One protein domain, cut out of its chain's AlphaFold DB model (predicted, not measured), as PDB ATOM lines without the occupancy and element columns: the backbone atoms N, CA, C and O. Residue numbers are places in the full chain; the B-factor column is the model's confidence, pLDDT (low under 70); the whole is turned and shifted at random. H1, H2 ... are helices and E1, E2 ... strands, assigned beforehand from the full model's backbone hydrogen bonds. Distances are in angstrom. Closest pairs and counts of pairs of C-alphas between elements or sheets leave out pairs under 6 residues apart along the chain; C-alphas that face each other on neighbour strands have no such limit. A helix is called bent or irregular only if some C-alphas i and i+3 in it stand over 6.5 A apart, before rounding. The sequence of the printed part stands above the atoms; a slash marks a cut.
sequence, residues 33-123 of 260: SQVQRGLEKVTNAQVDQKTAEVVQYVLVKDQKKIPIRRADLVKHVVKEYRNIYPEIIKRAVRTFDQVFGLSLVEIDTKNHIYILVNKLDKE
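AT A GLANCE: This is residues 33 to 123 of the 260 residues of the protein "Non-structural maintenance of chromosomes element 3 homolog" of Echeneis naucrates (UniProt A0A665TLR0). Two long helices cross: H2, and arm H3b of bent H3; hairpin E1 E2 packs on their residues 58 to 63 and 89 to 100. H1 and H4 lie at opposite ends. The 91 printed residues, mostly helix, run H1, H2, H3, E1, E2, H4, with antiparallel strands; compact, radius of gyration of the C-alphas 13.3 A, spans 40 by 27 by 22 A.

HOW THE PARTS SIT: Start at H1, residues 33 to 39; it touches H3b, residues 80 to 100, at Val 35 and Ile 84, closest C-alphas 4.9 A. H2, residues 44 to 63, touches H3b at a steep tilt of 64 degrees, C-alphas of Thr 51 and Ile 88 closest, 5.2 A. Between E1, residues 102 to 108, and E2, residues 113 to 118, find N 105 and O 115, 2.9 A. Every O i to N i+4 pair is within hydrogen-bond range in H1, H2 and H3a, residues 70 to 77; in H3b, 14 of 17.

IN THESE COORDINATES: Find C-alpha 33 at (12.177, 31.905, 32.524). H2 runs 28.9 A, H3b 27.1 A. By hydrogen bonds H3, residues 70 to 100, is one helix, but bent: C-alphas 77 and 80 are 9.0 A apart; H3b is irregular, C-alphas 83 and 86 8.0 A apart. H4, residues 120 to 123, ends at (-23.007, 17.871, 41.748).

THE WHOLE: The farthest C-alphas, Lys 41 and Glu 123, are 41.8 A apart. The printed part has no cut and no long link; residues 120 to 123 have pLDDT under 70.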
ATOM      1  N   SER A  33      11.134  31.689  33.539       89.94
ATOM      2  CA  SER A  33      12.177  31.905  32.524       89.94
ATOM      3  C   SER A  33      12.827  30.611  32.007       89.94
ATOM      4  O   SER A  33      13.264  30.551  30.857       89.94
ATOM      5  N   GLN A  34      12.917  29.578  32.852       89.00
ATOM      6  CA  GLN A  34      13.448  28.264  32.481       89.00
ATOM      7  C   GLN A  34      12.421  27.474  31.671       89.00
ATOM      8  O   GLN A  34      12.800  26.820  30.702       89.00
ATOM      9  N   VAL A  35      11.137  27.588  32.028       91.44
ATOM     10  CA  VAL A  35      10.031  27.017  31.250       91.44
ATOM     11  C   VAL A  35       9.998  27.633  29.853       91.44
ATOM     12  O   VAL A  35       9.995  26.888  28.879       91.44
ATOM     13  N   GLN A  36      10.079  28.964  29.732       88.56
ATOM     14  CA  GLN A  36      10.060  29.648  28.432       88.56
ATOM     15  C   GLN A  36      11.205  29.187  27.517       88.56
ATOM     16  O   GLN A  36      10.966  28.759  26.391       88.56
ATOM     17  N   ARG A  37      12.440  29.165  28.034       89.81
ATOM     18  CA  ARG A  37      13.613  28.645  27.305       89.81
ATOM     19  C   ARG A  37      13.511  27.158  26.972       89.81
ATOM     20  O   ARG A  37      14.144  26.684  26.033       89.81
ATOM     21  N   GLY A  38      12.775  26.395  27.776       88.56
ATOM     22  CA  GLY A  38      12.471  25.000  27.493       88.56
ATOM     23  C   GLY A  38      11.496  24.849  26.333       88.56
ATOM     24  O   GLY A  38      11.746  24.044  25.442       88.56
ATOM     25  N   LEU A  39      10.435  25.658  26.326       90.31
ATOM     26  CA  LEU A  39       9.410  25.677  25.283       90.31
ATOM     27  C   LEU A  39       9.963  26.105  23.923       90.31
ATOM     28  O   LEU A  39       9.537  25.570  22.911       90.31
ATOM     29  N   GLU A  40      10.964  26.984  23.883       90.31
ATOM     30  CA  GLU A  40      11.666  27.348  22.639       90.31
ATOM     31  C   GLU A  40      12.364  26.156  21.960       90.31
ATOM     32  O   GLU A  40      12.608  26.181  20.755       90.31
ATOM     33  N   LYS A  41      12.692  25.105  22.723       90.19
ATOM     34  CA  LYS A  41      13.419  23.920  22.239       90.19
ATOM     35  C   LYS A  41      12.509  22.746  21.892       90.19
ATOM     36  O   LYS A  41      13.009  21.708  21.464       90.19
ATOM     37  N   VAL A  42      11.200  22.876  22.106       92.25
ATOM     38  CA  VAL A  42      10.225  21.813  21.858       92.25
ATOM     39  C   VAL A  42       9.075  22.326  21.004       92.25
ATOM     40  O   VAL A  42       8.649  23.470  21.089       92.25
ATOM     41  N   THR A  43       8.540  21.455  20.164       93.94
ATOM     42  CA  THR A  43       7.344  21.754  19.375       93.94
ATOM     43  C   THR A  43       6.080  21.578  20.219       93.94
ATOM     44  O   THR A  43       6.056  20.774  21.153       93.94
ATOM     45  N   ASN A  44       4.989  22.263  19.859       93.81
ATOM     46  CA  ASN A  44       3.695  22.053  20.526       93.81
ATOM     47  C   ASN A  44       3.241  20.587  20.461       93.81
ATOM     48  O   ASN A  44       2.787  20.062  21.471       93.81
ATOM     49  N   ALA A  45       3.464  19.903  19.334       95.44
ATOM     50  CA  ALA A  45       3.138  18.487  19.188       95.44
ATOM     51  C   ALA A  45       3.869  17.597  20.212       95.44
ATOM     52  O   ALA A  45       3.283  16.655  20.737       95.44
ATOM     53  N   GLN A  46       5.127  17.908  20.551       95.38
ATOM     54  CA  GLN A  46       5.860  17.181  21.597       95.38
ATOM     55  C   GLN A  46       5.284  17.441  22.994       95.38
ATOM     56  O   GLN A  46       5.190  16.515  23.800       95.38
ATOM     57  N   VAL A  47       4.874  18.681  23.280       96.12
ATOM     58  CA  VAL A  47       4.217  19.026  24.552       96.12
ATOM     59  C   VAL A  47       2.869  18.313  24.672       96.12
ATOM     60  O   VAL A  47       2.564  17.759  25.727       96.12
ATOM     61  N   ASP A  48       2.085  18.278  23.595       96.62
ATOM     62  CA  ASP A  48       0.782  17.610  23.557       96.62
ATOM     63  C   ASP A  48       0.922  16.094  23.715       96.62
ATOM     64  O   ASP A  48       0.222  15.496  24.531       96.62
ATOM     65  N   GLN A  49       1.897  15.485  23.035       97.25
ATOM     66  CA  GLN A  49       2.221  14.069  23.200       97.25
ATOM     67  C   GLN A  49       2.579  13.745  24.658       97.25
ATOM     68  O   GLN A  49       2.030  12.813  25.246       97.25
ATOM     69  N   LYS A  50       3.445  14.550  25.288       97.00
ATOM     70  CA  LYS A  50       3.800  14.353  26.702       97.00
ATOM     71  C   LYS A  50       2.632  14.592  27.649       97.00
ATOM     72  O   LYS A  50       2.513  13.897  28.657       97.00
ATOM     73  N   THR A  51       1.757  15.534  27.322       98.00
ATOM     74  CA  THR A  51       0.519  15.773  28.071       98.00
ATOM     75  C   THR A  51      -0.389  14.546  28.014       98.00
ATOM     76  O   THR A  51      -0.862  14.100  29.058       98.00
ATOM     77  N   ALA A  52      -0.586  13.957  26.833       98.00
ATOM     78  CA  ALA A  52      -1.392  12.750  26.659       98.00
ATOM     79  C   ALA A  52      -0.824  11.558  27.449       98.00
ATOM     80  O   ALA A  52      -1.577  10.856  28.124       98.00
ATOM     81  N   GLU A  53       0.499  11.373  27.446       98.12
ATOM     82  CA  GLU A  53       1.167  10.333  28.243       98.12
ATOM     83  C   GLU A  53       0.963  10.532  29.755       98.12
ATOM     84  O   GLU A  53       0.693   9.568  30.475       98.12
ATOM     85  N   VAL A  54       1.046  11.775  30.248       98.19
ATOM     86  CA  VAL A  54       0.755  12.097  31.657       98.19
ATOM     87  C   VAL A  54      -0.703  11.800  31.994       98.19
ATOM     88  O   VAL A  54      -0.970  11.171  33.020       98.19
ATOM     89  N   VAL A  55      -1.640  12.205  31.134       98.12
ATOM     90  CA  VAL A  55      -3.072  11.936  31.324       98.12
ATOM     91  C   VAL A  55      -3.325  10.431  31.409       98.12
ATOM     92  O   VAL A  55      -3.936   9.961  32.369       98.12
ATOM     93  N   GLN A  56      -2.789   9.655  30.463       97.75
ATOM     94  CA  GLN A  56      -2.928   8.201  30.450       97.75
ATOM     95  C   GLN A  56      -2.342   7.559  31.714       97.75
ATOM     96  O   GLN A  56      -2.987   6.712  32.333       97.75
ATOM     97  N   TYR A  57      -1.141   7.973  32.125       97.44
ATOM     98  CA  TYR A  57      -0.496   7.455  33.330       97.44
ATOM     99  C   TYR A  57      -1.353   7.680  34.581       97.44
ATOM    100  O   TYR A  57      -1.556   6.757  35.374       97.44
ATOM    101  N   VAL A  58      -1.874   8.897  34.752       97.38
ATOM    102  CA  VAL A  58      -2.707   9.262  35.905       97.38
ATOM    103  C   VAL A  58      -4.018   8.471  35.907       97.38
ATOM    104  O   VAL A  58      -4.383   7.939  36.954       97.38
ATOM    105  N   LEU A  59      -4.681   8.302  34.756       95.62
ATOM    106  CA  LEU A  59      -5.900   7.484  34.654       95.62
ATOM    107  C   LEU A  59      -5.652   6.026  35.063       95.62
ATOM    108  O   LEU A  59      -6.429   5.455  35.827       95.62
ATOM    109  N   VAL A  60      -4.542   5.426  34.619       94.75
ATOM    110  CA  VAL A  60      -4.174   4.050  34.995       94.75
ATOM    111  C   VAL A  60      -3.912   3.929  36.499       94.75
ATOM    112  O   VAL A  60      -4.293   2.936  37.122       94.75
ATOM    113  N   LYS A  61      -3.274   4.931  37.115       94.38
ATOM    114  CA  LYS A  61      -3.061   4.955  38.570       94.38
ATOM    115  C   LYS A  61      -4.375   5.104  39.338       94.38
ATOM    116  O   LYS A  61      -4.548   4.426  40.357       94.38
ATOM    117  N   ASP A  62      -5.306   5.917  38.840       92.44
ATOM    118  CA  ASP A  62      -6.592   6.143  39.505       92.44
ATOM    119  C   ASP A  62      -7.519   4.919  39.477       92.44
ATOM    120  O   ASP A  62      -8.240   4.693  40.445       92.44
ATOM    121  N   GLN A  63      -7.418   4.041  38.470       89.56
ATOM    122  CA  GLN A  63      -8.174   2.772  38.438       89.56
ATOM    123  C   GLN A  63      -7.965   1.913  39.695       89.56
ATOM    124  O   GLN A  63      -8.876   1.223  40.144       89.56
ATOM    125  N   LYS A  64      -6.758   1.947  40.273       89.19
ATOM    126  CA  LYS A  64      -6.423   1.249  41.529       89.19
ATOM    127  C   LYS A  64      -6.440   2.179  42.746       89.19
ATOM    128  O   LYS A  64      -5.973   1.787  43.817       89.19
ATOM    129  N   LYS A  65      -6.920   3.412  42.561       92.06
ATOM    130  CA  LYS A  65      -6.879   4.519  43.518       92.06
ATOM    131  C   LYS A  65      -5.487   4.697  44.121       92.06
ATOM    132  O   LYS A  65      -5.336   4.940  45.310       92.06
ATOM    133  N   ILE A  66      -4.431   4.602  43.319       93.25
ATOM    134  CA  ILE A  66      -3.072   4.860  43.809       93.25
ATOM    135  C   ILE A  66      -2.793   6.363  43.716       93.25
ATOM    136  O   ILE A  66      -2.934   6.916  42.625       93.25
ATOM    137  N   PRO A  67      -2.421   7.040  44.819       95.12
ATOM    138  CA  PRO A  67      -1.986   8.428  44.760       95.12
ATOM    139  C   PRO A  67      -0.764   8.583  43.851       95.12
ATOM    140  O   PRO A  67       0.112   7.718  43.804       95.12
ATOM    141  N   ILE A  68      -0.705   9.691  43.126       96.50
ATOM    142  CA  ILE A  68       0.313   9.965  42.119       96.50
ATOM    143  C   ILE A  68       1.353  10.910  42.716       96.50
ATOM    144  O   ILE A  68       1.020  12.039  43.059       96.50
ATOM    145  N   ARG A  69       2.618  10.493  42.820       95.50
ATOM    146  CA  ARG A  69       3.704  11.386  43.257       95.50
ATOM    147  C   ARG A  69       4.254  12.182  42.077       95.50
ATOM    148  O   ARG A  69       4.435  11.638  40.985       95.50
ATOM    149  N   ARG A  70       4.614  13.451  42.299       95.00
ATOM    150  CA  ARG A  70       5.333  14.254  41.292       95.00
ATOM    151  C   ARG A  70       6.618  13.576  40.831       95.00
ATOM    152  O   ARG A  70       6.892  13.554  39.634       95.00
ATOM    153  N   ALA A  71       7.391  13.037  41.775       93.81
ATOM    154  CA  ALA A  71       8.647  12.358  41.484       93.81
ATOM    155  C   ALA A  71       8.443  11.205  40.487       93.81
ATOM    156  O   ALA A  71       9.172  11.114  39.501       93.81
ATOM    157  N   ASP A  72       7.380  10.413  40.659       94.75
ATOM    158  CA  ASP A  72       7.049   9.296  39.768       94.75
ATOM    159  C   ASP A  72       6.657   9.769  38.364       94.75
ATOM    160  O   ASP A  72       7.123   9.208  37.370       94.75
ATOM    161  N   LEU A  73       5.840  10.826  38.259       95.44
ATOM    162  CA  LEU A  73       5.499  11.434  36.967       95.44
ATOM    163  C   LEU A  73       6.756  11.906  36.236       95.44
ATOM    164  O   LEU A  73       6.924  11.658  35.038       95.44
ATOM    165  N   VAL A  74       7.659  12.561  36.966       94.94
ATOM    166  CA  VAL A  74       8.917  13.061  36.417       94.94
ATOM    167  C   VAL A  74       9.832  11.918  35.983       94.94
ATOM    168  O   VAL A  74      10.375  11.957  34.880       94.94
ATOM    169  N   LYS A  75       9.982  10.887  36.815       94.62
ATOM    170  CA  LYS A  75      10.861   9.737  36.571       94.62
ATOM    171  C   LYS A  75      10.370   8.869  35.413       94.62
ATOM    172  O   LYS A  75      11.164   8.488  34.555       94.62
ATOM    173  N   HIS A  76       9.076   8.561  35.370       94.38
ATOM    174  CA  HIS A  76       8.542   7.538  34.470       94.38
ATOM    175  C   HIS A  76       7.941   8.087  33.176       94.38
ATOM    176  O   HIS A  76       7.945   7.369  32.176       94.38
ATOM    177  N   VAL A  77       7.463   9.336  33.164       95.56
ATOM    178  CA  VAL A  77       6.706   9.889  32.028       95.56
ATOM    179  C   VAL A  77       7.404  11.104  31.420       95.56
ATOM    180  O   VAL A  77       7.755  11.098  30.237       95.56
ATOM    181  N   VAL A  78       7.649  12.136  32.232       95.19
ATOM    182  CA  VAL A  78       8.148  13.437  31.752       95.19
ATOM    183  C   VAL A  78       9.629  13.372  31.373       95.19
ATOM    184  O   VAL A  78      10.005  13.928  30.346       95.19
ATOM    185  N   LYS A  79      10.451  12.657  32.151       93.50
ATOM    186  CA  LYS A  79      11.854  12.324  31.853       93.50
ATOM    187  C   LYS A  79      12.705  13.540  31.468       93.50
ATOM    188  O   LYS A  79      13.063  14.316  32.349       93.50
ATOM    189  N   GLU A  80      13.055  13.709  30.198       92.31
ATOM    190  CA  GLU A  80      13.872  14.806  29.675       92.31
ATOM    191  C   GLU A  80      13.124  16.151  29.585       92.31
ATOM    192  O   GLU A  80      13.755  17.204  29.577       92.31
ATOM    193  N   TYR A  81      11.788  16.149  29.634       93.44
ATOM    194  CA  TYR A  81      10.941  17.350  29.547       93.44
ATOM    195  C   TYR A  81      10.721  18.043  30.910       93.44
ATOM    196  O   TYR A  81       9.755  18.781  31.110       93.44
ATOM    197  N   ARG A  82      11.610  17.807  31.887       92.75
ATOM    198  CA  ARG A  82      11.527  18.346  33.264       92.75
ATOM    199  C   ARG A  82      11.403  19.865  33.318       92.75
ATOM    200  O   ARG A  82      10.668  20.396  34.143       92.75
ATOM    201  N   ASN A  83      12.120  20.555  32.439       92.12
ATOM    202  CA  ASN A  83      12.145  22.013  32.337       92.12
ATOM    203  C   ASN A  83      10.794  22.624  31.939       92.12
ATOM    204  O   ASN A  83      10.548  23.780  32.266       92.12
ATOM    205  N   ILE A  84       9.925  21.863  31.271       94.62
ATOM    206  CA  ILE A  84       8.583  22.300  30.864       94.62
ATOM    207  C   ILE A  84       7.469  21.573  31.628       94.62
ATOM    208  O   ILE A  84       6.297  21.697  31.275       94.62
ATOM    209  N   TYR A  85       7.813  20.835  32.689       94.88
ATOM    210  CA  TYR A  85       6.858  20.119  33.536       94.88
ATOM    211  C   TYR A  85       5.640  20.972  33.943       94.88
ATOM    212  O   TYR A  85       4.523  20.469  33.808       94.88
ATOM    213  N   PRO A  86       5.793  22.248  34.374       95.12
ATOM    214  CA  PRO A  86       4.639  23.066  34.745       95.12
ATOM    215  C   PRO A  86       3.629  23.249  33.606       95.12
ATOM    216  O   PRO A  86       2.427  23.227  33.852       95.12
ATOM    217  N   GLU A  87       4.095  23.380  32.362       96.12
ATOM    218  CA  GLU A  87       3.215  23.533  31.200       96.12
ATOM    219  C   GLU A  87       2.514  22.211  30.851       96.12
ATOM    220  O   GLU A  87       1.308  22.208  30.610       96.12
ATOM    221  N   ILE A  88       3.229  21.080  30.913       96.81
ATOM    222  CA  ILE A  88       2.641  19.745  30.695       96.81
ATOM    223  C   ILE A  88       1.523  19.479  31.711       96.81
ATOM    224  O   ILE A  88       0.415  19.095  31.336       96.81
ATOM    225  N   ILE A  89       1.784  19.714  33.002       96.56
ATOM    226  CA  ILE A  89       0.778  19.512  34.053       96.56
ATOM    227  C   ILE A  89      -0.390  20.471  33.893       96.56
ATOM    228  O   ILE A  89      -1.534  20.046  34.015       96.56
ATOM    229  N   LYS A  90      -0.136  21.741  33.571       96.56
ATOM    230  CA  LYS A  90      -1.200  22.717  33.323       96.56
ATOM    231  C   LYS A  90      -2.144  22.256  32.209       96.56
ATOM    232  O   LYS A  90      -3.361  22.350  32.373       96.56
ATOM    233  N   ARG A  91      -1.610  21.728  31.101       97.88
ATOM    234  CA  ARG A  91      -2.432  21.155  30.024       97.88
ATOM    235  C   ARG A  91      -3.156  19.890  30.482       97.88
ATOM    236  O   ARG A  91      -4.349  19.777  30.233       97.88
ATOM    237  N   ALA A  92      -2.492  18.995  31.215       97.94
ATOM    238  CA  ALA A  92      -3.111  17.769  31.725       97.94
ATOM    239  C   ALA A  92      -4.282  18.059  32.679       97.94
ATOM    240  O   ALA A  92      -5.345  17.461  32.536       97.94
ATOM    241  N   VAL A  93      -4.125  19.014  33.604       97.44
ATOM    242  CA  VAL A  93      -5.190  19.476  34.512       97.44
ATOM    243  C   VAL A  93      -6.386  19.995  33.715       97.44
ATOM    244  O   VAL A  93      -7.516  19.608  34.000       97.44
ATOM    245  N   ARG A  94      -6.147  20.820  32.686       97.06
ATOM    246  CA  ARG A  94      -7.212  21.297  31.794       97.06
ATOM    247  C   ARG A  94      -7.896  20.141  31.062       97.06
ATOM    248  O   ARG A  94      -9.115  20.148  30.952       97.06
ATOM    249  N   THR A  95      -7.141  19.163  30.570       97.25
ATOM    250  CA  THR A  95      -7.705  17.996  29.886       97.25
ATOM    251  C   THR A  95      -8.591  17.178  30.823       97.25
ATOM    252  O   THR A  95      -9.700  16.819  30.438       97.25
ATOM    253  N   PHE A  96      -8.154  16.918  32.059       96.88
ATOM    254  CA  PHE A  96      -8.988  16.239  33.055       96.88
ATOM    255  C   PHE A  96     -10.296  16.977  33.306       96.88
ATOM    256  O   PHE A  96     -11.358  16.359  33.280       96.88
ATOM    257  N   ASP A  97     -10.210  18.291  33.473       94.50
ATOM    258  CA  ASP A  97     -11.360  19.138  33.746       94.50
ATOM    259  C   ASP A  97     -12.354  19.164  32.576       94.50
ATOM    260  O   ASP A  97     -13.525  18.838  32.742       94.50
ATOM    261  N   GLN A  98     -11.876  19.498  31.377       93.88
ATOM    262  CA  GLN A  98     -12.731  19.809  30.229       93.88
ATOM    263  C   GLN A  98     -13.186  18.580  29.441       93.88
ATOM    264  O   GLN A  98     -14.232  18.629  28.800       93.88
ATOM    265  N   VAL A  99     -12.398  17.500  29.440       93.62
ATOM    266  CA  VAL A  99     -12.684  16.297  28.639       93.62
ATOM    267  C   VAL A  99     -13.260  15.180  29.500       93.62
ATOM    268  O   VAL A  99     -14.168  14.483  29.059       93.62
ATOM    269  N   PHE A 100     -12.738  14.999  30.716       90.69
ATOM    270  CA  PHE A 100     -13.103  13.867  31.572       90.69
ATOM    271  C   PHE A 100     -14.053  14.234  32.720       90.69
ATOM    272  O   PHE A 100     -14.595  13.328  33.345       90.69
ATOM    273  N   GLY A 101     -14.251  15.522  33.029       91.88
ATOM    274  CA  GLY A 101     -15.022  15.945  34.206       91.88
ATOM    275  C   GLY A 101     -14.325  15.617  35.535       91.88
ATOM    276  O   GLY A 101     -14.973  15.447  36.570       91.88
ATOM    277  N   LEU A 102     -12.995  15.498  35.518       93.75
ATOM    278  CA  LEU A 102     -12.178  15.087  36.657       93.75
ATOM    279  C   LEU A 102     -11.272  16.227  37.127       93.75
ATOM    280  O   LEU A 102     -10.797  17.044  36.343       93.75
ATOM    281  N   SER A 103     -10.983  16.263  38.423       94.25
ATOM    282  CA  SER A 103     -10.070  17.231  39.026       94.25
ATOM    283  C   SER A 103      -8.817  16.535  39.527       94.25
ATOM    284  O   SER A 103      -8.901  15.676  40.402       94.25
ATOM    285  N   LEU A 104      -7.646  16.937  39.032       95.75
ATOM    286  CA  LEU A 104      -6.374  16.540  39.633       95.75
ATOM    287  C   LEU A 104      -6.110  17.437  40.849       95.75
ATOM    288  O   LEU A 104      -5.926  18.643  40.695       95.75
ATOM    289  N   VAL A 105      -6.129  16.861  42.050       94.31
ATOM    290  CA  VAL A 105      -6.005  17.593  43.318       94.31
ATOM    291  C   VAL A 105      -4.757  17.144  44.059       94.31
ATOM    292  O   VAL A 105      -4.520  15.948  44.199       94.31
ATOM    293  N   GLU A 106      -3.974  18.099  44.548       94.25
ATOM    294  CA  GLU A 106      -2.842  17.838  45.437       94.25
ATOM    295  C   GLU A 106      -3.344  17.678  46.877       94.25
ATOM    296  O   GLU A 106      -3.959  18.590  47.424       94.25
ATOM    297  N   ILE A 107      -3.103  16.512  47.478       93.69
ATOM    298  CA  ILE A 107      -3.533  16.186  48.852       93.69
ATOM    299  C   ILE A 107      -2.394  16.271  49.869       93.69
ATOM    300  O   ILE A 107      -2.640  16.368  51.066       93.69
ATOM    301  N   ASP A 108      -1.148  16.269  49.396       91.50
ATOM    302  CA  ASP A 108       0.040  16.473  50.219       91.50
ATOM    303  C   ASP A 108       1.022  17.368  49.466       91.50
ATOM    304  O   ASP A 108       1.670  16.935  48.510       91.50
ATOM    305  N   THR A 109       1.129  18.617  49.911       90.25
ATOM    306  CA  THR A 109       2.002  19.633  49.313       90.25
ATOM    307  C   THR A 109       3.474  19.441  49.659       90.25
ATOM    308  O   THR A 109       4.331  19.950  48.943       90.25
ATOM    309  N   LYS A 110       3.795  18.709  50.736       89.31
ATOM    310  CA  LYS A 110       5.185  18.451  51.139       89.31
ATOM    311  C   LYS A 110       5.816  17.418  50.219       89.31
ATOM    312  O   LYS A 110       6.926  17.610  49.738       89.31
ATOM    313  N   ASN A 111       5.077  16.343  49.956       89.31
ATOM    314  CA  ASN A 111       5.537  15.229  49.126       89.31
ATOM    315  C   ASN A 111       5.040  15.315  47.672       89.31
ATOM    316  O   ASN A 111       5.350  14.444  46.858       89.31
ATOM    317  N   HIS A 112       4.267  16.353  47.341       93.19
ATOM    318  CA  HIS A 112       3.647  16.574  46.036       93.19
ATOM    319  C   HIS A 112       2.881  15.348  45.525       93.19
ATOM    320  O   HIS A 112       3.209  14.769  44.479       93.19
ATOM    321  N   ILE A 113       1.882  14.938  46.307       94.81
ATOM    322  CA  ILE A 113       1.016  13.791  46.025       94.81
ATOM    323  C   ILE A 113      -0.332  14.281  45.516       94.81
ATOM    324  O   ILE A 113      -0.996  15.091  46.162       94.81
ATOM    325  N   TYR A 114      -0.759  13.724  44.390       96.06
ATOM    326  CA  TYR A 114      -2.000  14.059  43.712       96.06
ATOM    327  C   TYR A 114      -2.964  12.875  43.683       96.06
ATOM    328  O   TYR A 114      -2.554  11.713  43.651       96.06
ATOM    329  N   ILE A 115      -4.255  13.173  43.629       96.06
ATOM    330  CA  ILE A 115      -5.329  12.219  43.348       96.06
ATOM    331  C   ILE A 115      -6.259  12.798  42.286       96.06
ATOM    332  O   ILE A 115      -6.264  14.006  42.044       96.06
ATOM    333  N   LEU A 116      -7.056  11.936  41.665       94.50
ATOM    334  CA  LEU A 116      -8.084  12.340  40.723       94.50
ATOM    335  C   LEU A 116      -9.451  12.239  41.406       94.50
ATOM    336  O   LEU A 116      -9.807  11.188  41.933       94.50
ATOM    337  N   VAL A 117     -10.195  13.342  41.425       91.19
ATOM    338  CA  VAL A 117     -11.514  13.440  42.064       91.19
ATOM    339  C   VAL A 117     -12.567  13.678  40.992       91.19
ATOM    340  O   VAL A 117     -12.406  14.571  40.159       91.19
ATOM    341  N   ASN A 118     -13.650  12.901  41.018       88.31
ATOM    342  CA  ASN A 118     -14.777  13.120  40.117       88.31
ATOM    343  C   ASN A 118     -15.560  14.369  40.538       88.31
ATOM    344  O   ASN A 118     -15.973  14.481  41.694       88.31
ATOM    345  N   LYS A 119     -15.759  15.317  39.613       82.25
ATOM    346  CA  LYS A 119     -16.562  16.516  39.885       82.25
ATOM    347  C   LYS A 119     -18.059  16.226  39.824       82.25
ATOM    348  O   LYS A 119     -18.807  16.811  40.599       82.25
ATOM    349  N   LEU A 120     -18.472  15.281  38.979       69.12
ATOM    350  CA  LEU A 120     -19.883  14.928  38.801       69.12
ATOM    351  C   LEU A 120     -20.482  14.323  40.082       69.12
ATOM    352  O   LEU A 120     -21.600  14.665  40.460       69.12
ATOM    353  N   ASP A 121     -19.695  13.541  40.833       67.12
ATOM    354  CA  ASP A 121     -20.110  12.961  42.122       67.12
ATOM    355  C   ASP A 121     -20.484  14.026  43.175       67.12
ATOM    356  O   ASP A 121     -21.271  13.754  44.091       67.12
ATOM    357  N   LYS A 122     -19.916  15.240  43.075       60.25
ATOM    358  CA  LYS A 122     -20.253  16.366  43.962       60.25
ATOM    359  C   LYS A 122     -21.561  17.045  43.569       60.25
ATOM    360  O   LYS A 122     -22.266  17.511  44.460       60.25
ATOM    361  N   GLU A 123     -21.864  17.117  42.277       58.09
ATOM    362  CA  GLU A 123     -23.007  17.871  41.748       58.09
ATOM    363  C   GLU A 123     -24.301  17.054  41.771       58.09
ATOM    364  O   GLU A 123     -25.342  17.560  42.181       58.09
TER     365      GLU A 123